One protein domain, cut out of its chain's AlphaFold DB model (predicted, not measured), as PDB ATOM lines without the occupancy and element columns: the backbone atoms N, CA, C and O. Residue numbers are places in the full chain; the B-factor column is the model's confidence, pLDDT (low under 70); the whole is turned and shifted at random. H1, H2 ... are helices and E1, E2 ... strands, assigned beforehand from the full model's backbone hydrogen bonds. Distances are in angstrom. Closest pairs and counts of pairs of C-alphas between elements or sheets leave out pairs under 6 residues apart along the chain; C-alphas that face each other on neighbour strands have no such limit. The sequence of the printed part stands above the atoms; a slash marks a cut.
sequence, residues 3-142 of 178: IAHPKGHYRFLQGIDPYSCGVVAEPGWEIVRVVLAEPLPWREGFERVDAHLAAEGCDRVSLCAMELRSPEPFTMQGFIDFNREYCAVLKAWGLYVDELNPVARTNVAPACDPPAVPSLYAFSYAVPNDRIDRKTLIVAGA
ATOM      1  N   ILE A   3     -11.139  25.535 -18.401       97.56
ATOM      2  CA  ILE A   3     -11.301  26.005 -19.780       97.56
ATOM      3  C   ILE A   3      -9.940  25.923 -20.474       97.56
ATOM      4  O   ILE A   3      -8.944  26.371 -19.916       97.56
ATOM      5  N   ALA A   4      -9.873  25.319 -21.659       97.50
ATOM      6  CA  ALA A   4      -8.618  25.171 -22.394       97.50
ATOM      7  C   ALA A   4      -8.255  26.461 -23.138       97.50
ATOM      8  O   ALA A   4      -9.094  27.028 -23.836       97.50
ATOM      9  N   HIS A   5      -6.996  26.897 -23.031       97.62
ATOM     10  CA  HIS A   5      -6.476  27.952 -23.891       97.62
ATOM     11  C   HIS A   5      -6.118  27.351 -25.261       97.62
ATOM     12  O   HIS A   5      -5.228  26.500 -25.328       97.62
ATOM     13  N   PRO A   6      -6.734  27.794 -26.373       96.19
ATOM     14  CA  PRO A   6      -6.645  27.105 -27.666       96.19
ATOM     15  C   PRO A   6      -5.223  27.014 -28.236       96.19
ATOM     16  O   PRO A   6      -4.925  26.115 -29.016       96.19
ATOM     17  N   LYS A   7      -4.351  27.953 -27.854       96.25
ATOM     18  CA  LYS A   7      -2.951  28.038 -28.311       96.25
ATOM     19  C   LYS A   7      -1.930  28.193 -27.181       96.25
ATOM     20  O   LYS A   7      -0.757  28.398 -27.435       96.25
ATOM     21  N   GLY A   8      -2.401  28.190 -25.935       96.44
ATOM     22  CA  GLY A   8      -1.574  28.548 -24.776       96.44
ATOM     23  C   GLY A   8      -0.985  27.325 -24.091       96.44
ATOM     24  O   GLY A   8      -0.041  27.453 -23.327       96.44
ATOM     25  N   HIS A   9      -1.534  26.140 -24.380       97.19
ATOM     26  CA  HIS A   9      -1.108  24.862 -23.809       97.19
ATOM     27  C   HIS A   9      -1.251  24.764 -22.282       97.19
ATOM     28  O   HIS A   9      -0.553  24.015 -21.599       97.19
ATOM     29  N   TYR A  10      -2.229  25.488 -21.748       98.25
ATOM     30  CA  TYR A  10      -2.696  25.375 -20.377       98.25
ATOM     31  C   TYR A  10      -4.224  25.468 -20.338       98.25
ATOM     32  O   TYR A  10      -4.875  25.951 -21.271       98.25
ATOM     33  N   ARG A  11      -4.800  25.017 -19.227       98.44
ATOM     34  CA  ARG A  11      -6.197  25.254 -18.868       98.44
ATOM     35  C   ARG A  11      -6.269  26.241 -17.726       98.44
ATOM     36  O   ARG A  11      -5.399  26.230 -16.862       98.44
ATOM     37  N   PHE A  12      -7.327  27.032 -17.678       97.75
ATOM     38  CA  PHE A  12      -7.559  27.997 -16.613       97.75
ATOM     39  C   PHE A  12      -8.915  27.781 -15.946       97.75
ATOM     40  O   PHE A  12      -9.860  27.265 -16.549       97.75
ATOM     41  N   LEU A  13      -9.008  28.168 -14.679       95.31
ATOM     42  CA  LEU A  13     -10.273  28.291 -13.968       95.31
ATOM     43  C   LEU A  13     -10.720  29.751 -14.038       95.31
ATOM     44  O   LEU A  13      -9.973  30.636 -13.624       95.31
ATOM     45  N   GLN A  14     -11.923  30.001 -14.557       93.31
ATOM     46  CA  GLN A  14     -12.479  31.353 -14.631       93.31
ATOM     47  C   GLN A  14     -12.428  32.035 -13.258       93.31
ATOM     48  O   GLN A  14     -12.862  31.456 -12.262       93.31
ATOM     49  N   GLY A  15     -11.898  33.257 -13.237       90.44
ATOM     50  CA  GLY A  15     -11.904  34.135 -12.075       90.44
ATOM     51  C   GLY A  15     -12.720  35.397 -12.331       90.44
ATOM     52  O   GLY A  15     -13.731  35.367 -13.032       90.44
ATOM     53  N   ILE A  16     -12.264  36.501 -11.749       88.19
ATOM     54  CA  ILE A  16     -12.836  37.835 -11.949       88.19
ATOM     55  C   ILE A  16     -12.129  38.560 -13.101       88.19
ATOM     56  O   ILE A  16     -11.057  38.142 -13.530       88.19
ATOM     57  N   ASP A  17     -12.685  39.672 -13.590       86.38
ATOM     58  CA  ASP A  17     -12.160  40.397 -14.762       86.38
ATOM     59  C   ASP A  17     -10.623  40.569 -14.799       86.38
ATOM     60  O   ASP A  17     -10.024  40.371 -15.864       86.38
ATOM     61  N   PRO A  18      -9.935  40.899 -13.681       90.81
ATOM     62  CA  PRO A  18      -8.498  41.141 -13.713       90.81
ATOM     63  C   PRO A  18      -7.614  39.887 -13.761       90.81
ATOM     64  O   PRO A  18      -6.418  40.041 -14.021       90.81
ATOM     65  N   TYR A  19      -8.141  38.685 -13.476       94.12
ATOM     66  CA  TYR A  19      -7.365  37.436 -13.472       94.12
ATOM     67  C   TYR A  19      -8.210  36.155 -13.393       94.12
ATOM     68  O   TYR A  19      -9.269  36.111 -12.767       94.12
ATOM     69  N   SER A  20      -7.673  35.060 -13.936       95.12
ATOM     70  CA  SER A  20      -8.184  33.707 -13.684       95.12
ATOM     71  C   SER A  20      -7.864  33.245 -12.256       95.12
ATOM     72  O   SER A  20      -6.889  33.698 -11.658       95.12
ATOM     73  N   CYS A  21      -8.649  32.323 -11.689       93.06
ATOM     74  CA  CYS A  21      -8.378  31.764 -10.353       93.06
ATOM     75  C   CYS A  21      -7.096  30.921 -10.316       93.06
ATOM     76  O   CYS A  21      -6.502  30.712  -9.260       93.06
ATOM     77  N   GLY A  22      -6.665  30.415 -11.465       95.25
ATOM     78  CA  GLY A  22      -5.478  29.592 -11.575       95.25
ATOM     79  C   GLY A  22      -5.390  28.914 -12.927       95.25
ATOM     80  O   GLY A  22      -6.358  28.869 -13.693       95.25
ATOM     81  N   VAL A  23      -4.214  28.370 -13.194       98.12
ATOM     82  CA  VAL A  23      -3.852  27.716 -14.446       98.12
ATOM     83  C   VAL A  23      -3.163  26.389 -14.170       98.12
ATOM     84  O   VAL A  23      -2.484  26.227 -13.158       98.12
ATOM     85  N   VAL A  24      -3.326  25.437 -15.079       98.12
ATOM     86  CA  VAL A  24      -2.662  24.133 -15.049       98.12
ATOM     87  C   VAL A  24      -2.205  23.763 -16.453       98.12
ATOM     88  O   VAL A  24      -2.948  23.968 -17.411       98.12
ATOM     89  N   ALA A  25      -0.993  23.228 -16.586       98.06
ATOM     90  CA  ALA A  25      -0.454  22.821 -17.881       98.06
ATOM     91  C   ALA A  25      -1.309  21.718 -18.542       98.06
ATOM     92  O   ALA A  25      -1.878  20.858 -17.855       98.06
ATOM     93  N   GLU A  26      -1.393  21.728 -19.875       96.50
ATOM     94  CA  GLU A  26      -1.899  20.581 -20.642       96.50
ATOM     95  C   GLU A  26      -0.884  19.414 -20.620       96.50
ATOM     96  O   GLU A  26       0.295  19.620 -20.329       96.50
ATOM     97  N   PRO A  27      -1.299  18.169 -20.923       94.62
ATOM     98  CA  PRO A  27      -0.372  17.041 -21.034       94.62
ATOM     99  C   PRO A  27       0.775  17.309 -22.021       94.62
ATOM    100  O   PRO A  27       0.539  17.790 -23.128       94.62
ATOM    101  N   GLY A  28       2.007  16.966 -21.629       95.69
ATOM    102  CA  GLY A  28       3.221  17.230 -22.417       95.69
ATOM    103  C   GLY A  28       3.748  18.665 -22.310       95.69
ATOM    104  O   GLY A  28       4.664  19.027 -23.046       95.69
ATOM    105  N   TRP A  29       3.173  19.477 -21.417       97.62
ATOM    106  CA  TRP A  29       3.598  20.844 -21.138       97.62
ATOM    107  C   TRP A  29       3.883  21.044 -19.653       97.62
ATOM    108  O   TRP A  29       3.319  20.380 -18.781       97.62
ATOM    109  N   GLU A  30       4.748  22.006 -19.368       97.94
ATOM    110  CA  GLU A  30       5.107  22.444 -18.031       97.94
ATOM    111  C   GLU A  30       4.913  23.957 -17.914       97.94
ATOM    112  O   GLU A  30       5.323  24.711 -18.787       97.94
ATOM    113  N   ILE A  31       4.302  24.419 -16.825       98.56
ATOM    114  CA  ILE A  31       4.332  25.828 -16.447       98.56
ATOM    115  C   ILE A  31       5.633  26.092 -15.698       98.56
ATOM    116  O   ILE A  31       5.837  25.581 -14.594       98.56
ATOM    117  N   VAL A  32       6.482  26.931 -16.284       97.94
ATOM    118  CA  VAL A  32       7.715  27.417 -15.664       97.94
ATOM    119  C   VAL A  32       7.499  28.816 -15.109       97.94
ATOM    120  O   VAL A  32       6.754  29.616 -15.673       97.94
ATOM    121  N   ARG A  33       8.148  29.110 -13.982       98.31
ATOM    122  CA  ARG A  33       8.090  30.408 -13.308       98.31
ATOM    123  C   ARG A  33       9.429  31.115 -13.444       98.31
ATOM    124  O   ARG A  33      10.448  30.584 -13.007       98.31
ATOM    125  N   VAL A  34       9.407  32.334 -13.967       98.44
ATOM    126  CA  VAL A  34      10.579  33.197 -14.111       98.44
ATOM    127  C   VAL A  34      10.477  34.333 -13.109       98.44
ATOM    128  O   VAL A  34       9.517  35.102 -13.123       98.44
ATOM    129  N   VAL A  35      11.473  34.433 -12.234       98.38
ATOM    130  CA  VAL A  35      11.600  35.519 -11.257       98.38
ATOM    131  C   VAL A  35      12.621  36.513 -11.781       98.38
ATOM    132  O   VAL A  35      13.718  36.124 -12.183       98.38
ATOM    133  N   LEU A  36      12.262  37.794 -11.789       97.81
ATOM    134  CA  LEU A  36      13.184  38.848 -12.184       97.81
ATOM    135  C   LEU A  36      14.193  39.084 -11.052       97.81
ATOM    136  O   LEU A  36      13.824  39.083  -9.879       97.81
ATOM    137  N   ALA A  37      15.460  39.310 -11.407       95.56
ATOM    138  CA  ALA A  37      16.494  39.663 -10.430       95.56
ATOM    139  C   ALA A  37      16.165  40.981  -9.708       95.56
ATOM    140  O   ALA A  37      16.348  41.088  -8.500       95.56
ATOM    141  N   GLU A  38      15.620  41.947 -10.450       94.12
ATOM    142  CA  GLU A  38      15.090  43.206  -9.932       94.12
ATOM    143  C   GLU A  38      13.691  43.445 -10.521       94.12
ATOM    144  O   GLU A  38      13.512  43.266 -11.733       94.12
ATOM    145  N   PRO A  39      12.687  43.828  -9.706       95.31
ATOM    146  CA  PRO A  39      11.364  44.158 -10.218       95.31
ATOM    147  C   PRO A  39      11.413  45.327 -11.205       95.31
ATOM    148  O   PRO A  39      12.085  46.326 -10.961       95.31
ATOM    149  N   LEU A  40      10.652  45.224 -12.291       98.19
ATOM    150  CA  LEU A  40      10.534  46.280 -13.305       98.19
ATOM    151  C   LEU A  40       9.153  46.928 -13.239       98.19
ATOM    152  O   LEU A  40       8.195  46.204 -12.958       98.19
ATOM    153  N   PRO A  41       8.993  48.223 -13.577       98.50
ATOM    154  CA  PRO A  41       7.674  48.819 -13.774       98.50
ATOM    155  C   PRO A  41       6.804  47.915 -14.651       98.50
ATOM    156  O   PRO A  41       7.255  47.415 -15.678       98.50
ATOM    157  N   TRP A  42       5.561  47.653 -14.247       97.88
ATOM    158  CA  TRP A  42       4.793  46.525 -14.795       97.88
ATOM    159  C   TRP A  42       4.607  46.561 -16.324       97.88
ATOM    160  O   TRP A  42       4.504  45.507 -16.946       97.88
ATOM    161  N   ARG A  43       4.594  47.756 -16.933       96.94
ATOM    162  CA  ARG A  43       4.524  47.940 -18.394       96.94
ATOM    163  C   ARG A  43       5.813  47.506 -19.091       96.94
ATOM    164  O   ARG A  43       5.748  46.703 -20.014       96.94
ATOM    165  N   GLU A  44       6.964  47.946 -18.590       98.38
ATOM    166  CA  GLU A  44       8.283  47.460 -19.029       98.38
ATOM    167  C   GLU A  44       8.431  45.956 -18.747       98.38
ATOM    168  O   GLU A  44       9.053  45.215 -19.504       98.38
ATOM    169  N   GLY A  45       7.785  45.472 -17.682       98.19
ATOM    170  CA  GLY A  45       7.654  44.054 -17.381       98.19
ATOM    171  C   GLY A  45       7.032  43.257 -18.531       98.19
ATOM    172  O   GLY A  45       7.560  42.206 -18.878       98.19
ATOM    173  N   PHE A  46       5.968  43.755 -19.171       98.31
ATOM    174  CA  PHE A  46       5.393  43.101 -20.355       98.31
ATOM    175  C   PHE A  46       6.379  43.058 -21.530       98.31
ATOM    176  O   PHE A  46       6.481  42.033 -22.194       98.31
ATOM    177  N   GLU A  47       7.151  44.117 -21.768       97.69
ATOM    178  CA  GLU A  47       8.186  44.117 -22.814       97.69
ATOM    179  C   GLU A  47       9.279  43.079 -22.521       97.69
ATOM    180  O   GLU A  47       9.709  42.345 -23.412       97.69
ATOM    181  N   ARG A  48       9.683  42.951 -21.250       98.38
ATOM    182  CA  ARG A  48      10.628  41.918 -20.812       98.38
ATOM    183  C   ARG A  48      10.068  40.508 -20.991       98.38
ATOM    184  O   ARG A  48      10.811  39.629 -21.420       98.38
ATOM    185  N   VAL A  49       8.795  40.294 -20.657       98.69
ATOM    186  CA  VAL A  49       8.106  39.013 -20.870       98.69
ATOM    187  C   VAL A  49       8.116  38.663 -22.351       98.69
ATOM    188  O   VAL A  49       8.516  37.561 -22.700       98.69
ATOM    189  N   ASP A  50       7.742  39.599 -23.223       98.44
ATOM    190  CA  ASP A  50       7.695  39.366 -24.669       98.44
ATOM    191  C   ASP A  50       9.061  38.959 -25.232       98.44
ATOM    192  O   ASP A  50       9.183  37.951 -25.925       98.44
ATOM    193  N   ALA A  51      10.110  39.699 -24.862       98.38
ATOM    194  CA  ALA A  51      11.475  39.397 -25.274       98.38
ATOM    195  C   ALA A  51      11.945  38.022 -24.769       98.38
ATOM    196  O   ALA A  51      12.603  37.290 -25.509       98.38
ATOM    197  N   HIS A  52      11.600  37.660 -23.528       98.62
ATOM    198  CA  HIS A  52      11.923  36.350 -22.958       98.62
ATOM    199  C   HIS A  52      11.199  35.222 -23.697       98.62
ATOM    200  O   HIS A  52      11.835  34.257 -24.105       98.62
ATOM    201  N   LEU A  53       9.888  35.350 -23.917       98.44
ATOM    202  CA  LEU A  53       9.107  34.340 -24.633       98.44
ATOM    203  C   LEU A  53       9.635  34.140 -26.057       98.44
ATOM    204  O   LEU A  53       9.846  33.001 -26.467       98.44
ATOM    205  N   ALA A  54       9.940  35.226 -26.771       98.19
ATOM    206  CA  ALA A  54      10.523  35.152 -28.106       98.19
ATOM    207  C   ALA A  54      11.886  34.435 -28.120       98.19
ATOM    208  O   ALA A  54      12.141  33.631 -29.017       98.19
ATOM    209  N   ALA A  55      12.748  34.686 -27.127       98.12
ATOM    210  CA  ALA A  55      14.039  34.005 -26.998       98.12
ATOM    211  C   ALA A  55      13.890  32.493 -26.744       98.12
ATOM    212  O   ALA A  55      14.689  31.703 -27.241       98.12
ATOM    213  N   GLU A  56      12.832  32.096 -26.037       97.06
ATOM    214  CA  GLU A  56      12.471  30.700 -25.761       97.06
ATOM    215  C   GLU A  56      11.641  30.058 -26.891       97.06
ATOM    216  O   GLU A  56      11.172  28.928 -26.758       97.06
ATOM    217  N   GLY A  57      11.423  30.765 -28.007       96.62
ATOM    218  CA  GLY A  57      10.617  30.277 -29.130       96.62
ATOM    219  C   GLY A  57       9.127  30.117 -28.807       96.62
ATOM    220  O   GLY A  57       8.438  29.339 -29.465       96.62
ATOM    221  N   CYS A  58       8.634  30.821 -27.789       97.00
ATOM    222  CA  CYS A  58       7.255  30.781 -27.319       97.00
ATOM    223  C   CYS A  58       6.475  32.021 -27.777       97.00
ATOM    224  O   CYS A  58       6.968  33.146 -27.721       97.00
ATOM    225  N   ASP A  59       5.210  31.833 -28.155       96.50
ATOM    226  CA  ASP A  59       4.299  32.945 -28.432       96.50
ATOM    227  C   ASP A  59       3.785  33.584 -27.133       96.50
ATOM    228  O   ASP A  59       3.648  32.915 -26.105       96.50
ATOM    229  N   ARG A  60       3.370  34.858 -27.195       98.06
ATOM    230  CA  ARG A  60       2.748  35.595 -26.071       98.06
ATOM    231  C   ARG A  60       1.607  34.838 -25.388       98.06
ATOM    232  O   ARG A  60       1.440  34.949 -24.179       98.06
ATOM    233  N   VAL A  61       0.844  34.050 -26.149       97.94
ATOM    234  CA  VAL A  61      -0.287  33.248 -25.647       97.94
ATOM    235  C   VAL A  61       0.118  32.137 -24.674       97.94
ATOM    236  O   VAL A  61      -0.747  31.587 -23.998       97.94
ATOM    237  N   SER A  62       1.410  31.807 -24.581       98.19
ATOM    238  CA  SER A  62       1.942  30.889 -23.567       98.19
ATOM    239  C   SER A  62       1.961  31.504 -22.161       98.19
ATOM    240  O   SER A  62       1.974  30.754 -21.183       98.19
ATOM    241  N   LEU A  63       1.929  32.841 -22.040       98.75
ATOM    242  CA  LEU A  63       1.850  33.548 -20.761       98.75
ATOM    243  C   LEU A  63       0.571  33.144 -20.022       98.75
ATOM    244  O   LEU A  63      -0.538  33.327 -20.525       98.75
ATOM    245  N   CYS A  64       0.730  32.623 -18.808       98.38
ATOM    246  CA  CYS A  64      -0.377  32.080 -18.026       98.38
ATOM    247  C   CYS A  64      -0.465  32.651 -16.606       98.38
ATOM    248  O   CYS A  64      -1.516  32.523 -15.976       98.38
ATOM    249  N   ALA A  65       0.576  33.323 -16.098       98.62
ATOM    250  CA  ALA A  65       0.493  34.027 -14.821       98.62
ATOM    251  C   ALA A  65       1.409  35.255 -14.718       98.62
ATOM    252  O   ALA A  65       2.494  35.284 -15.299       98.62
ATOM    253  N   MET A  66       0.988  36.233 -13.912       98.50
ATOM    254  CA  MET A  66       1.746  37.443 -13.577       98.50
ATOM    255  C   MET A  66       1.773  37.670 -12.058       98.50
ATOM    256  O   MET A  66       0.743  37.639 -11.383       98.50
ATOM    257  N   GLU A  67       2.944  37.961 -11.503       98.19
ATOM    258  CA  GLU A  67       3.116  38.359 -10.108       98.19
ATOM    259  C   GLU A  67       3.572  39.808 -10.021       98.19
ATOM    260  O   GLU A  67       4.689  40.156 -10.401       98.19
ATOM    261  N   LEU A  68       2.712  40.648  -9.466       98.06
ATOM    262  CA  LEU A  68       2.914  42.077  -9.333       98.06
ATOM    263  C   LEU A  68       3.175  42.454  -7.874       98.06
ATOM    264  O   LEU A  68       2.683  41.807  -6.938       98.06
ATOM    265  N   ARG A  69       3.960  43.511  -7.684       97.69
ATOM    266  CA  ARG A  69       4.208  44.160  -6.398       97.69
ATOM    267  C   ARG A  69       3.871  45.633  -6.532       97.69
ATOM    268  O   ARG A  69       4.301  46.268  -7.489       97.69
ATOM    269  N   SER A  70       3.094  46.160  -5.599       97.81
ATOM    270  CA  SER A  70       2.682  47.563  -5.592       97.81
ATOM    271  C   SER A  70       3.347  48.319  -4.438       97.81
ATOM    272  O   SER A  70       3.692  47.677  -3.445       97.81
ATOM    273  N   PRO A  71       3.539  49.646  -4.549       97.50
ATOM    274  CA  PRO A  71       4.205  50.435  -3.508       97.50
ATOM    275  C   PRO A  71       3.445  50.417  -2.182       97.50
ATOM    276  O   PRO A  71       4.029  50.351  -1.107       97.50
ATOM    277  N   GLU A  72       2.120  50.450  -2.278       96.69
ATOM    278  CA  GLU A  72       1.190  50.474  -1.159       96.69
ATOM    279  C   GLU A  72      -0.152  49.848  -1.582       96.69
ATOM    280  O   GLU A  72      -0.398  49.665  -2.784       96.69
ATOM    281  N   PRO A  73      -1.029  49.476  -0.632       93.19
ATOM    282  CA  PRO A  73      -2.387  49.059  -0.954       93.19
ATOM    283  C   PRO A  73      -3.137  50.158  -1.716       93.19
ATOM    284  O   PRO A  73      -3.184  51.308  -1.287       93.19
ATOM    285  N   PHE A  74      -3.764  49.803  -2.836       92.62
ATOM    286  CA  PHE A  74      -4.552  50.757  -3.612       92.62
ATOM    287  C   PHE A  74      -5.805  51.213  -2.859       92.62
ATOM    288  O   PHE A  74      -6.430  50.451  -2.116       92.62
ATOM    289  N   THR A  75      -6.262  52.428  -3.169       91.81
ATOM    290  CA  THR A  75      -7.677  52.767  -2.985       91.81
ATOM    291  C   THR A  75      -8.541  51.886  -3.890       91.81
ATOM    292  O   THR A  75      -8.076  51.404  -4.924       91.81
ATOM    293  N   MET A  76      -9.823  51.706  -3.559       87.75
ATOM    294  CA  MET A  76     -10.709  50.879  -4.389       87.75
ATOM    295  C   MET A  76     -10.767  51.377  -5.842       87.75
ATOM    296  O   MET A  76     -10.575  50.600  -6.776       87.75
ATOM    297  N   GLN A  77     -10.950  52.688  -6.031       91.62
ATOM    298  CA  GLN A  77     -10.969  53.295  -7.361       91.62
ATOM    299  C   GLN A  77      -9.618  53.150  -8.073       91.62
ATOM    300  O   GLN A  77      -9.582  52.750  -9.235       91.62
ATOM    301  N   GLY A  78      -8.504  53.374  -7.366       94.81
ATOM    302  CA  GLY A  78      -7.165  53.189  -7.928       94.81
ATOM    303  C   GLY A  78      -6.913  51.754  -8.396       94.81
ATOM    304  O   GLY A  78      -6.314  51.545  -9.448       94.81
ATOM    305  N   PHE A  79      -7.431  50.757  -7.672       92.56
ATOM    306  CA  PHE A  79      -7.326  49.357  -8.076       92.56
ATOM    307  C   PHE A  79      -8.181  49.039  -9.309       92.56
ATOM    308  O   PHE A  79      -7.738  48.301 -10.190       92.56
ATOM    309  N   ILE A  80      -9.389  49.606  -9.401       92.88
ATOM    310  CA  ILE A  80     -10.263  49.478 -10.579       92.88
ATOM    311  C   ILE A  80      -9.582  50.068 -11.819       92.88
ATOM    312  O   ILE A  80      -9.537  49.412 -12.862       92.88
ATOM    313  N   ASP A  81      -9.021  51.272 -11.708       96.00
ATOM    314  CA  ASP A  81      -8.352  51.941 -12.825       96.00
ATOM    315  C   ASP A  81      -7.081  51.193 -13.251       96.00
ATOM    316  O   ASP A  81      -6.902  50.913 -14.438       96.00
ATOM    317  N   PHE A  82      -6.273  50.738 -12.286       97.06
ATOM    318  CA  PHE A  82      -5.126  49.864 -12.548       97.06
ATOM    319  C   PHE A  82      -5.531  48.591 -13.307       97.06
ATOM    320  O   PHE A  82      -4.909  48.219 -14.303       97.06
ATOM    321  N   ASN A  83      -6.597  47.918 -12.862       96.56
ATOM    322  CA  ASN A  83      -7.078  46.693 -13.498       96.56
ATOM    323  C   ASN A  83      -7.565  46.941 -14.929       96.56
ATOM    324  O   ASN A  83      -7.293  46.118 -15.802       96.56
ATOM    325  N   ARG A  84      -8.232  48.072 -15.192       97.44
ATOM    326  CA  ARG A  84      -8.660  48.455 -16.546       97.44
ATOM    327  C   ARG A  84      -7.461  48.556 -17.488       97.44
ATOM    328  O   ARG A  84      -7.494  47.993 -18.580       97.44
ATOM    329  N   GLU A  85      -6.403  49.237 -17.058       97.88
ATOM    330  CA  GLU A  85      -5.179  49.399 -17.846       97.88
ATOM    331  C   GLU A  85      -4.444  48.076 -18.068       97.88
ATOM    332  O   GLU A  85      -4.015  47.785 -19.184       97.88
ATOM    333  N   TYR A  86      -4.324  47.262 -17.021       98.12
ATOM    334  CA  TYR A  86      -3.704  45.943 -17.097       98.12
ATOM    335  C   TYR A  86      -4.448  45.027 -18.082       98.12
ATOM    336  O   TYR A  86      -3.837  44.460 -18.989       98.12
ATOM    337  N   CYS A  87      -5.777  44.937 -17.974       97.94
ATOM    338  CA  CYS A  87      -6.592  44.131 -18.883       97.94
ATOM    339  C   CYS A  87      -6.536  44.640 -20.329       97.94
ATOM    340  O   CYS A  87      -6.581  43.833 -21.256       97.94
ATOM    341  N   ALA A  88      -6.400  45.953 -20.546       98.12
ATOM    342  CA  ALA A  88      -6.225  46.504 -21.886       98.12
ATOM    343  C   ALA A  88      -4.942  45.983 -22.562       98.12
ATOM    344  O   ALA A  88      -4.978  45.658 -23.746       98.12
ATOM    345  N   VAL A  89      -3.841  45.831 -21.814       97.94
ATOM    346  CA  VAL A  89      -2.598  45.233 -22.338       97.94
ATOM    347  C   VAL A  89      -2.803  43.760 -22.692       97.94
ATOM    348  O   VAL A  89      -2.454  43.349 -23.796       97.94
ATOM    349  N   LEU A  90      -3.440  42.982 -21.810       98.19
ATOM    350  CA  LEU A  90      -3.729  41.567 -22.074       98.19
ATOM    351  C   LEU A  90      -4.603  41.372 -23.327       98.19
ATOM    352  O   LEU A  90      -4.347  40.476 -24.133       98.19
ATOM    353  N   LYS A  91      -5.614  42.232 -23.516       97.88
ATOM    354  CA  LYS A  91      -6.465  42.236 -24.715       97.88
ATOM    355  C   LYS A  91      -5.681  42.632 -25.965       97.88
ATOM    356  O   LYS A  91      -5.810  41.968 -26.987       97.88
ATOM    357  N   ALA A  92      -4.831  43.656 -25.880       97.81
ATOM    358  CA  ALA A  92      -3.971  44.074 -26.989       97.81
ATOM    359  C   ALA A  92      -2.965  42.984 -27.404       97.81
ATOM    360  O   ALA A  92      -2.605  42.888 -28.574       97.81
ATOM    361  N   TRP A  93      -2.538  42.140 -26.462       97.44
ATOM    362  CA  TRP A  93      -1.711  40.960 -26.727       97.44
ATOM    363  C   TRP A  93      -2.494  39.758 -27.278       97.44
ATOM    364  O   TRP A  93      -1.880  38.758 -27.642       97.44
ATOM    365  N   GLY A  94      -3.827  39.838 -27.348       97.00
ATOM    366  CA  GLY A  94      -4.676  38.748 -27.828       97.00
ATOM    367  C   GLY A  94      -4.706  37.539 -26.892       97.00
ATOM    368  O   GLY A  94      -4.870  36.418 -27.362       97.00
ATOM    369  N   LEU A  95      -4.517  37.750 -25.584       97.75
ATOM    370  CA  LEU A  95      -4.457  36.661 -24.601       97.75
ATOM    371  C   LEU A  95      -5.834  36.173 -24.154       97.75
ATOM    372  O   LEU A  95      -5.923  35.146 -23.504       97.75
ATOM    373  N   TYR A  96      -6.901  36.917 -24.428       97.94
ATOM    374  CA  TYR A  96      -8.237  36.535 -23.979       97.94
ATOM    375  C   TYR A  96      -8.744  35.305 -24.740       97.94
ATOM    376  O   TYR A  96      -8.530  35.168 -25.946       97.94
ATOM    377  N   VAL A  97      -9.451  34.430 -24.023       96.94
ATOM    378  CA  VAL A  97     -10.215  33.326 -24.610       96.94
ATOM    379  C   VAL A  97     -11.675  33.746 -24.585       96.94
ATOM    380  O   VAL A  97     -12.290  33.789 -23.518       96.94
ATOM    381  N   ASP A  98     -12.198  34.121 -25.750       94.38
ATOM    382  CA  ASP A  98     -13.454  34.863 -25.876       94.38
ATOM    383  C   ASP A  98     -13.407  36.141 -25.009       94.38
ATOM    384  O   ASP A  98     -12.521  36.975 -25.184       94.38
ATOM    385  N   GLU A  99     -14.307  36.285 -24.034       94.44
ATOM    386  CA  GLU A  99     -14.327  37.416 -23.090       94.44
ATOM    387  C   GLU A  99     -13.602  37.118 -21.767       94.44
ATOM    388  O   GLU A  99     -13.572  37.955 -20.861       94.44
ATOM    389  N   LEU A 100     -13.007  35.930 -21.629       96.44
ATOM    390  CA  LEU A 100     -12.415  35.476 -20.379       96.44
ATOM    391  C   LEU A 100     -10.916  35.750 -20.341       96.44
ATOM    392  O   LEU A 100     -10.177  35.426 -21.270       96.44
ATOM    393  N   ASN A 101     -10.465  36.296 -19.214       97.25
ATOM    394  CA  ASN A 101      -9.053  36.471 -18.914       97.25
ATOM    395  C   ASN A 101      -8.463  35.144 -18.398       97.25
ATOM    396  O   ASN A 101      -8.843  34.709 -17.306       97.25
ATOM    397  N   PRO A 102      -7.545  34.494 -19.134       97.75
ATOM    398  CA  PRO A 102      -6.992  33.212 -18.718       97.75
ATOM    399  C   PRO A 102      -5.778  33.355 -17.790       97.75
ATOM    400  O   PRO A 102      -5.358  32.370 -17.182       97.75
ATOM    401  N   VAL A 103      -5.225  34.563 -17.648       98.25
ATOM    402  CA  VAL A 103      -3.968  34.814 -16.939       98.25
ATOM    403  C   VAL A 103      -4.219  34.902 -15.434       98.25
ATOM    404  O   VAL A 103      -4.957  35.770 -14.963       98.25
ATOM    405  N   ALA A 104      -3.585  34.014 -14.669       97.81
ATOM    406  CA  ALA A 104      -3.617  34.054 -13.211       97.81
ATOM    407  C   ALA A 104      -2.795  35.241 -12.696       97.81
ATOM    408  O   ALA A 104      -1.820  35.665 -13.324       97.81
ATOM    409  N   ARG A 105      -3.151  35.796 -11.534       96.94
ATOM    410  CA  ARG A 105      -2.420  36.948 -11.003       96.94
ATOM    411  C   ARG A 105      -2.326  36.959  -9.492       96.94
ATOM    412  O   ARG A 105      -3.289  36.676  -8.789       96.94
ATOM    413  N   THR A 106      -1.178  37.406  -9.003       95.25
ATOM    414  CA  THR A 106      -1.035  37.912  -7.636       95.25
ATOM    415  C   THR A 106      -0.591  39.364  -7.711       95.25
ATOM    416  O   THR A 106       0.338  39.671  -8.448       95.25
ATOM    417  N   ASN A 107      -1.233  40.262  -6.967       95.12
ATOM    418  CA  ASN A 107      -0.777  41.641  -6.798       95.12
ATOM    419  C   ASN A 107      -0.832  41.983  -5.309       95.12
ATOM    420  O   ASN A 107      -1.910  41.963  -4.721       95.12
ATOM    421  N   VAL A 108       0.325  42.238  -4.703       94.69
ATOM    422  CA  VAL A 108       0.451  42.527  -3.268       94.69
ATOM    423  C   VAL A 108       1.283  43.782  -3.053       94.69
ATOM    424  O   VAL A 108       2.143  44.096  -3.872       94.69
ATOM    425  N   ALA A 109       1.061  44.474  -1.940       96.19
ATOM    426  CA  ALA A 109       1.917  45.560  -1.483       96.19
ATOM    427  C   ALA A 109       2.810  45.048  -0.339       96.19
ATOM    428  O   ALA A 109       2.286  44.764   0.743       96.19
ATOM    429  N   PRO A 110       4.121  44.838  -0.564       94.75
ATOM    430  CA  PRO A 110       5.034  44.394   0.486       94.75
ATOM    431  C   PRO A 110       5.124  45.413   1.626       94.75
ATOM    432  O   PRO A 110       5.216  46.609   1.384       94.75
ATOM    433  N   ALA A 111       5.149  44.935   2.872       93.62
ATOM    434  CA  ALA A 111       5.372  45.802   4.034       93.62
ATOM    435  C   ALA A 111       6.851  46.194   4.208       93.62
ATOM    436  O   ALA A 111       7.148  47.242   4.776       93.62
ATOM    437  N   CYS A 112       7.767  45.351   3.722       94.56
ATOM    438  CA  CYS A 112       9.208  45.587   3.726       94.56
ATOM    439  C   CYS A 112       9.687  45.727   2.282       94.56
ATOM    440  O   CYS A 112       9.293  44.919   1.439       94.56
ATOM    441  N   ASP A 113      10.525  46.732   2.027       93.44
ATOM    442  CA  ASP A 113      11.123  47.037   0.721       93.44
ATOM    443  C   ASP A 113      10.117  47.031  -0.455       93.44
ATOM    444  O   ASP A 113      10.309  46.309  -1.442       93.44
ATOM    445  N   PRO A 114       9.010  47.801  -0.375       96.88
ATOM    446  CA  PRO A 114       8.083  47.915  -1.493       96.88
ATOM    447  C   PRO A 114       8.760  48.586  -2.701       96.88
ATOM    448  O   PRO A 114       9.615  49.460  -2.533       96.88
ATOM    449  N   PRO A 115       8.370  48.228  -3.938       97.38
ATOM    450  CA  PRO A 115       8.869  48.922  -5.118       97.38
ATOM    451  C   PRO A 115       8.350  50.366  -5.156       97.38
ATOM    452  O   PRO A 115       7.288  50.671  -4.618       97.38
ATOM    453  N   ALA A 116       9.052  51.255  -5.863       97.06
ATOM    454  CA  ALA A 116       8.633  52.655  -6.004       97.06
ATOM    455  C   ALA A 116       7.368  52.835  -6.867       97.06
ATOM    456  O   ALA A 116       6.645  53.818  -6.723       97.06
ATOM    457  N   VAL A 117       7.092  51.887  -7.769       97.94
ATOM    458  CA  VAL A 117       5.915  51.867  -8.653       97.94
ATOM    459  C   VAL A 117       5.351  50.447  -8.752       97.94
ATOM    460  O   VAL A 117       6.074  49.492  -8.450       97.94
ATOM    461  N   PRO A 118       4.093  50.252  -9.198       98.31
ATOM    462  CA  PRO A 118       3.586  48.918  -9.496       98.31
ATOM    463  C   PRO A 118       4.507  48.201 -10.488       98.31
ATOM    464  O   PRO A 118       4.760  48.689 -11.591       98.31
ATOM    465  N   SER A 119       5.035  47.060 -10.068       98.69
ATOM    466  CA  SER A 119       6.159  46.392 -10.717       98.69
ATOM    467  C   SER A 119       5.897  44.902 -10.912       98.69
ATOM    468  O   SER A 119       5.237  44.263 -10.093       98.69
ATOM    469  N   LEU A 120       6.426  44.341 -11.995       98.69
ATOM    470  CA  LEU A 120       6.484  42.908 -12.247       98.69
ATOM    471  C   LEU A 120       7.607  42.287 -11.413       98.69
ATOM    472  O   LEU A 120       8.758  42.702 -11.517       98.69
ATOM    473  N   TYR A 121       7.273  41.275 -10.618       98.31
ATOM    474  CA  TYR A 121       8.226  40.487  -9.834       98.31
ATOM    475  C   TYR A 121       8.558  39.152 -10.505       98.31
ATOM    476  O   TYR A 121       9.715  38.739 -10.561       98.31
ATOM    477  N   ALA A 122       7.538  38.470 -11.021       98.62
ATOM    478  CA  ALA A 122       7.686  37.195 -11.703       98.62
ATOM    479  C   ALA A 122       6.550  36.989 -12.705       98.62
ATOM    480  O   ALA A 122       5.489  37.604 -12.595       98.62
ATOM    481  N   PHE A 123       6.758  36.092 -13.656       98.81
ATOM    482  CA  PHE A 123       5.725  35.628 -14.576       98.81
ATOM    483  C   PHE A 123       5.867  34.127 -14.798       98.81
ATOM    484  O   PHE A 123       6.919  33.546 -14.521       98.81
ATOM    485  N   SER A 124       4.810  33.501 -15.306       98.81
ATOM    486  CA  SER A 124       4.834  32.085 -15.660       98.81
ATOM    487  C   SER A 124       4.233  31.853 -17.034       98.81
ATOM    488  O   SER A 124       3.271  32.522 -17.419       98.81
ATOM    489  N   TYR A 125       4.786  30.887 -17.756       98.75
ATOM    490  CA  TYR A 125       4.340  30.509 -19.092       98.75
ATOM    491  C   TYR A 125       4.467  29.001 -19.299       98.75
ATOM    492  O   TYR A 125       5.209  28.329 -18.579       98.75
ATOM    493  N   ALA A 126       3.694  28.464 -20.241       98.31
ATOM    494  CA  ALA A 126       3.744  27.053 -20.597       98.31
ATOM    495  C   ALA A 126       4.852  26.776 -21.628       98.31
ATOM    496  O   ALA A 126       4.929  27.454 -22.652       98.31
ATOM    497  N   VAL A 127       5.659  25.746 -21.381       97.44
ATOM    498  CA  VAL A 127       6.703  25.230 -22.282       97.44
ATOM    499  C   VAL A 127       6.502  23.737 -22.547       97.44
ATOM    500  O   VAL A 127       5.970  23.038 -21.681       97.44
ATOM    501  N   PRO A 128       6.905  23.214 -23.717       96.88
ATOM    502  CA  PRO A 128       6.831  21.783 -23.977       96.88
ATOM    503  C   PRO A 128       7.789  21.024 -23.048       96.88
ATOM    504  O   PRO A 128       8.962  21.370 -22.924       96.88
ATOM    505  N   ASN A 129       7.294  19.964 -22.416       96.69
ATOM    506  CA  ASN A 129       8.090  19.031 -21.627       96.69
ATOM    507  C   ASN A 129       7.450  17.640 -21.712       96.69
ATOM    508  O   ASN A 129       6.505  17.322 -20.997       96.69
ATOM    509  N   ASP A 130       7.968  16.799 -22.602       91.81
ATOM    510  CA  ASP A 130       7.480  15.435 -22.838       91.81
ATOM    511  C   ASP A 130       7.852  14.450 -21.716       91.81
ATOM    512  O   ASP A 130       7.292  13.356 -21.636       91.81
ATOM    513  N   ARG A 131       8.772  14.842 -20.828       94.75
ATOM    514  CA  ARG A 131       9.242  14.034 -19.695       94.75
ATOM    515  C   ARG A 131       8.524  14.353 -18.391       94.75
ATOM    516  O   ARG A 131       8.765  13.659 -17.404       94.75
ATOM    517  N   ILE A 132       7.686  15.392 -18.349       94.50
ATOM    518  CA  ILE A 132       6.967  15.755 -17.129       94.50
ATOM    519  C   ILE A 132       5.896  14.697 -16.823       94.50
ATOM    520  O   ILE A 132       4.987  14.440 -17.607       94.50
ATOM    521  N   ASP A 133       6.005  14.072 -15.655       92.69
ATOM    522  CA  ASP A 133       5.095  13.022 -15.176       92.69
ATOM    523  C   ASP A 133       4.033  13.549 -14.196       92.69
ATOM    524  O   ASP A 133       3.178  12.806 -13.711       92.69
ATOM    525  N   ARG A 134       4.062  14.856 -13.920       93.69
ATOM    526  CA  ARG A 134       3.154  15.555 -13.008       93.69
ATOM    527  C   ARG A 134       2.554  16.793 -13.661       93.69
ATOM    528  O   ARG A 134       3.120  17.371 -14.581       93.69
ATOM    529  N   LYS A 135       1.434  17.264 -13.118       94.38
ATOM    530  CA  LYS A 135       0.882  18.570 -13.495       94.38
ATOM    531  C   LYS A 135       1.621  19.684 -12.766       94.38
ATOM    532  O   LYS A 135       1.837  19.599 -11.558       94.38
ATOM    533  N   THR A 136       1.942  20.746 -13.488       98.00
ATOM    534  CA  THR A 136       2.367  22.027 -12.918       98.00
ATOM    535  C   THR A 136       1.216  23.017 -13.008       98.00
ATOM    536  O   THR A 136       0.439  23.013 -13.967       98.00
ATOM    537  N   LEU A 137       1.049  23.808 -11.952       97.19
ATOM    538  CA  LEU A 137      -0.073  24.723 -11.797       97.19
ATOM    539  C   LEU A 137       0.358  25.985 -11.059       97.19
ATOM    540  O   LEU A 137       1.306  25.958 -10.275       97.19
ATOM    541  N   ILE A 138      -0.379  27.066 -11.290       96.75
ATOM    542  CA  ILE A 138      -0.284  28.320 -10.541       96.75
ATOM    543  C   ILE A 138      -1.689  28.686 -10.077       96.75
ATOM    544  O   ILE A 138      -2.631  28.644 -10.865       96.75
ATOM    545  N   VAL A 139      -1.826  29.064  -8.809       93.25
ATOM    546  CA  VAL A 139      -3.078  29.588  -8.248       93.25
ATOM    547  C   VAL A 139      -2.932  31.098  -8.079       93.25
ATOM    548  O   VAL A 139      -1.884  31.576  -7.641       93.25
ATOM    549  N   ALA A 140      -3.955  31.853  -8.471       92.25
ATOM    550  CA  ALA A 140      -3.999  33.296  -8.266       92.25
ATOM    551  C   ALA A 140      -4.204  33.638  -6.785       92.25
ATOM    552  O   ALA A 140      -4.714  32.832  -6.017       92.25
ATOM    553  N   GLY A 141      -3.834  34.850  -6.376       83.12
ATOM    554  CA  GLY A 141      -4.125  35.321  -5.023       83.12
ATOM    555  C   GLY A 141      -5.590  35.740  -4.865       83.12
ATOM    556  O   GLY A 141      -6.164  36.351  -5.768       83.12
ATOM    557  N   ALA A 142      -6.173  35.488  -3.692       82.75
ATOM    558  CA  ALA A 142      -7.460  36.046  -3.283       82.75
ATOM    559  C   ALA A 142      -7.330  36.758  -1.928       82.75
ATOM    560  O   ALA A 142      -6.683  36.254  -1.010       82.75
TER     561      ALA A 142
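What this domain is: This is residues 3 to 142 of the 178 residues of an uncharacterized protein of Gemmatimonadetes bacterium (UniProt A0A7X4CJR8). A twisted sheet of four strands, E3, E6, E4 and E5, has helix H1 over one face, and a small sheet of three strands, E1, E2 and E7, covers part of its other face, near where E4 and E5 begin. The longer helix H2 lies on the same side as H1, near it but off the sheet, beyond edge strand E5. The printed part has 140 residues, with two named helices and seven named strands in the order E1, E2, E3, H1, E4, H2, E5, E6, E7; the class is mixed, helices and strands. The large sheet runs E3, E6, E4, E5 and is mixed; the small one runs E1, E2, E7 and is antiparallel. The whole is compact, with a radius of gyration of the C-alphas of 14.5 A and spans of 43 by 32 by 25 A.

Where its parts are: In the large sheet, E3 is residues 29 to 41, 29.2 A long, with C-alpha 29 at (3.598, 20.844, -21.138), and it bends by 92 degrees at residue 38. E6 is residues 119 to 128, 28.0 A; E4 is residues 63 to 69, 18.0 A; E5 is residues 104 to 108, 13.7 A. H1 is residues 42 to 55, 19.8 A, and H2 is residues 76 to 92, 24.5 A, with C-alpha 92 at (-3.971, 44.074, -26.989). In the small sheet, E1 is residues 10 to 13, E2 residues 22 to 25 and E7 residues 137 to 139, ending with C-alpha 139 at (-3.078, 29.588, -8.248).

How they stand to each other: E6 is antiparallel to E3, with N 34 and O 123 at 2.8 A, and to E4, with N 67 and O 122 at 2.8 A. E4 and E5 are parallel, with N 68 and O 106 at 2.8 A. H1 is on this sheet, in two layers, at a height of 8.5 A over the sheet, over E3 and E6; it runs along the strands, at 25 degrees to E6 on the local plane. The closest C-alphas of H1 and E6 are those of Trp 42 and Ser 119, 4.3 A apart. E3, H1, E4 form a split strand-helix-strand unit, two strands running the same way with E6 between them; E4, H2, E5 form a strand-helix-strand unit of parallel neighbours. Both crossovers are right-handed. H2 is not on the sheet; H1 and H2 are near each other, with 6 pairs of C-alphas within 10 A. In the small sheet, the hairpin E1 and E2 has N 11 and O 24 at 2.8 A, and antiparallel E2 and E7 have N 23 and O 138 at 2.8 A. The closest C-alphas of E2 and E5 are those of Gly 22 and Ala 104, 5.1 A apart. In H1 and H2 every O i to N i+4 pair is within hydrogen-bond range.

The domain as a whole: The two C-alphas farthest apart are those of Gln 77 and Arg 131, at 45.8 A. The printed part has no cut. The link from H2 to E5, 11 residues, is long. Mean pLDDT of the printed part is 96.3, and no printed residue is under 70.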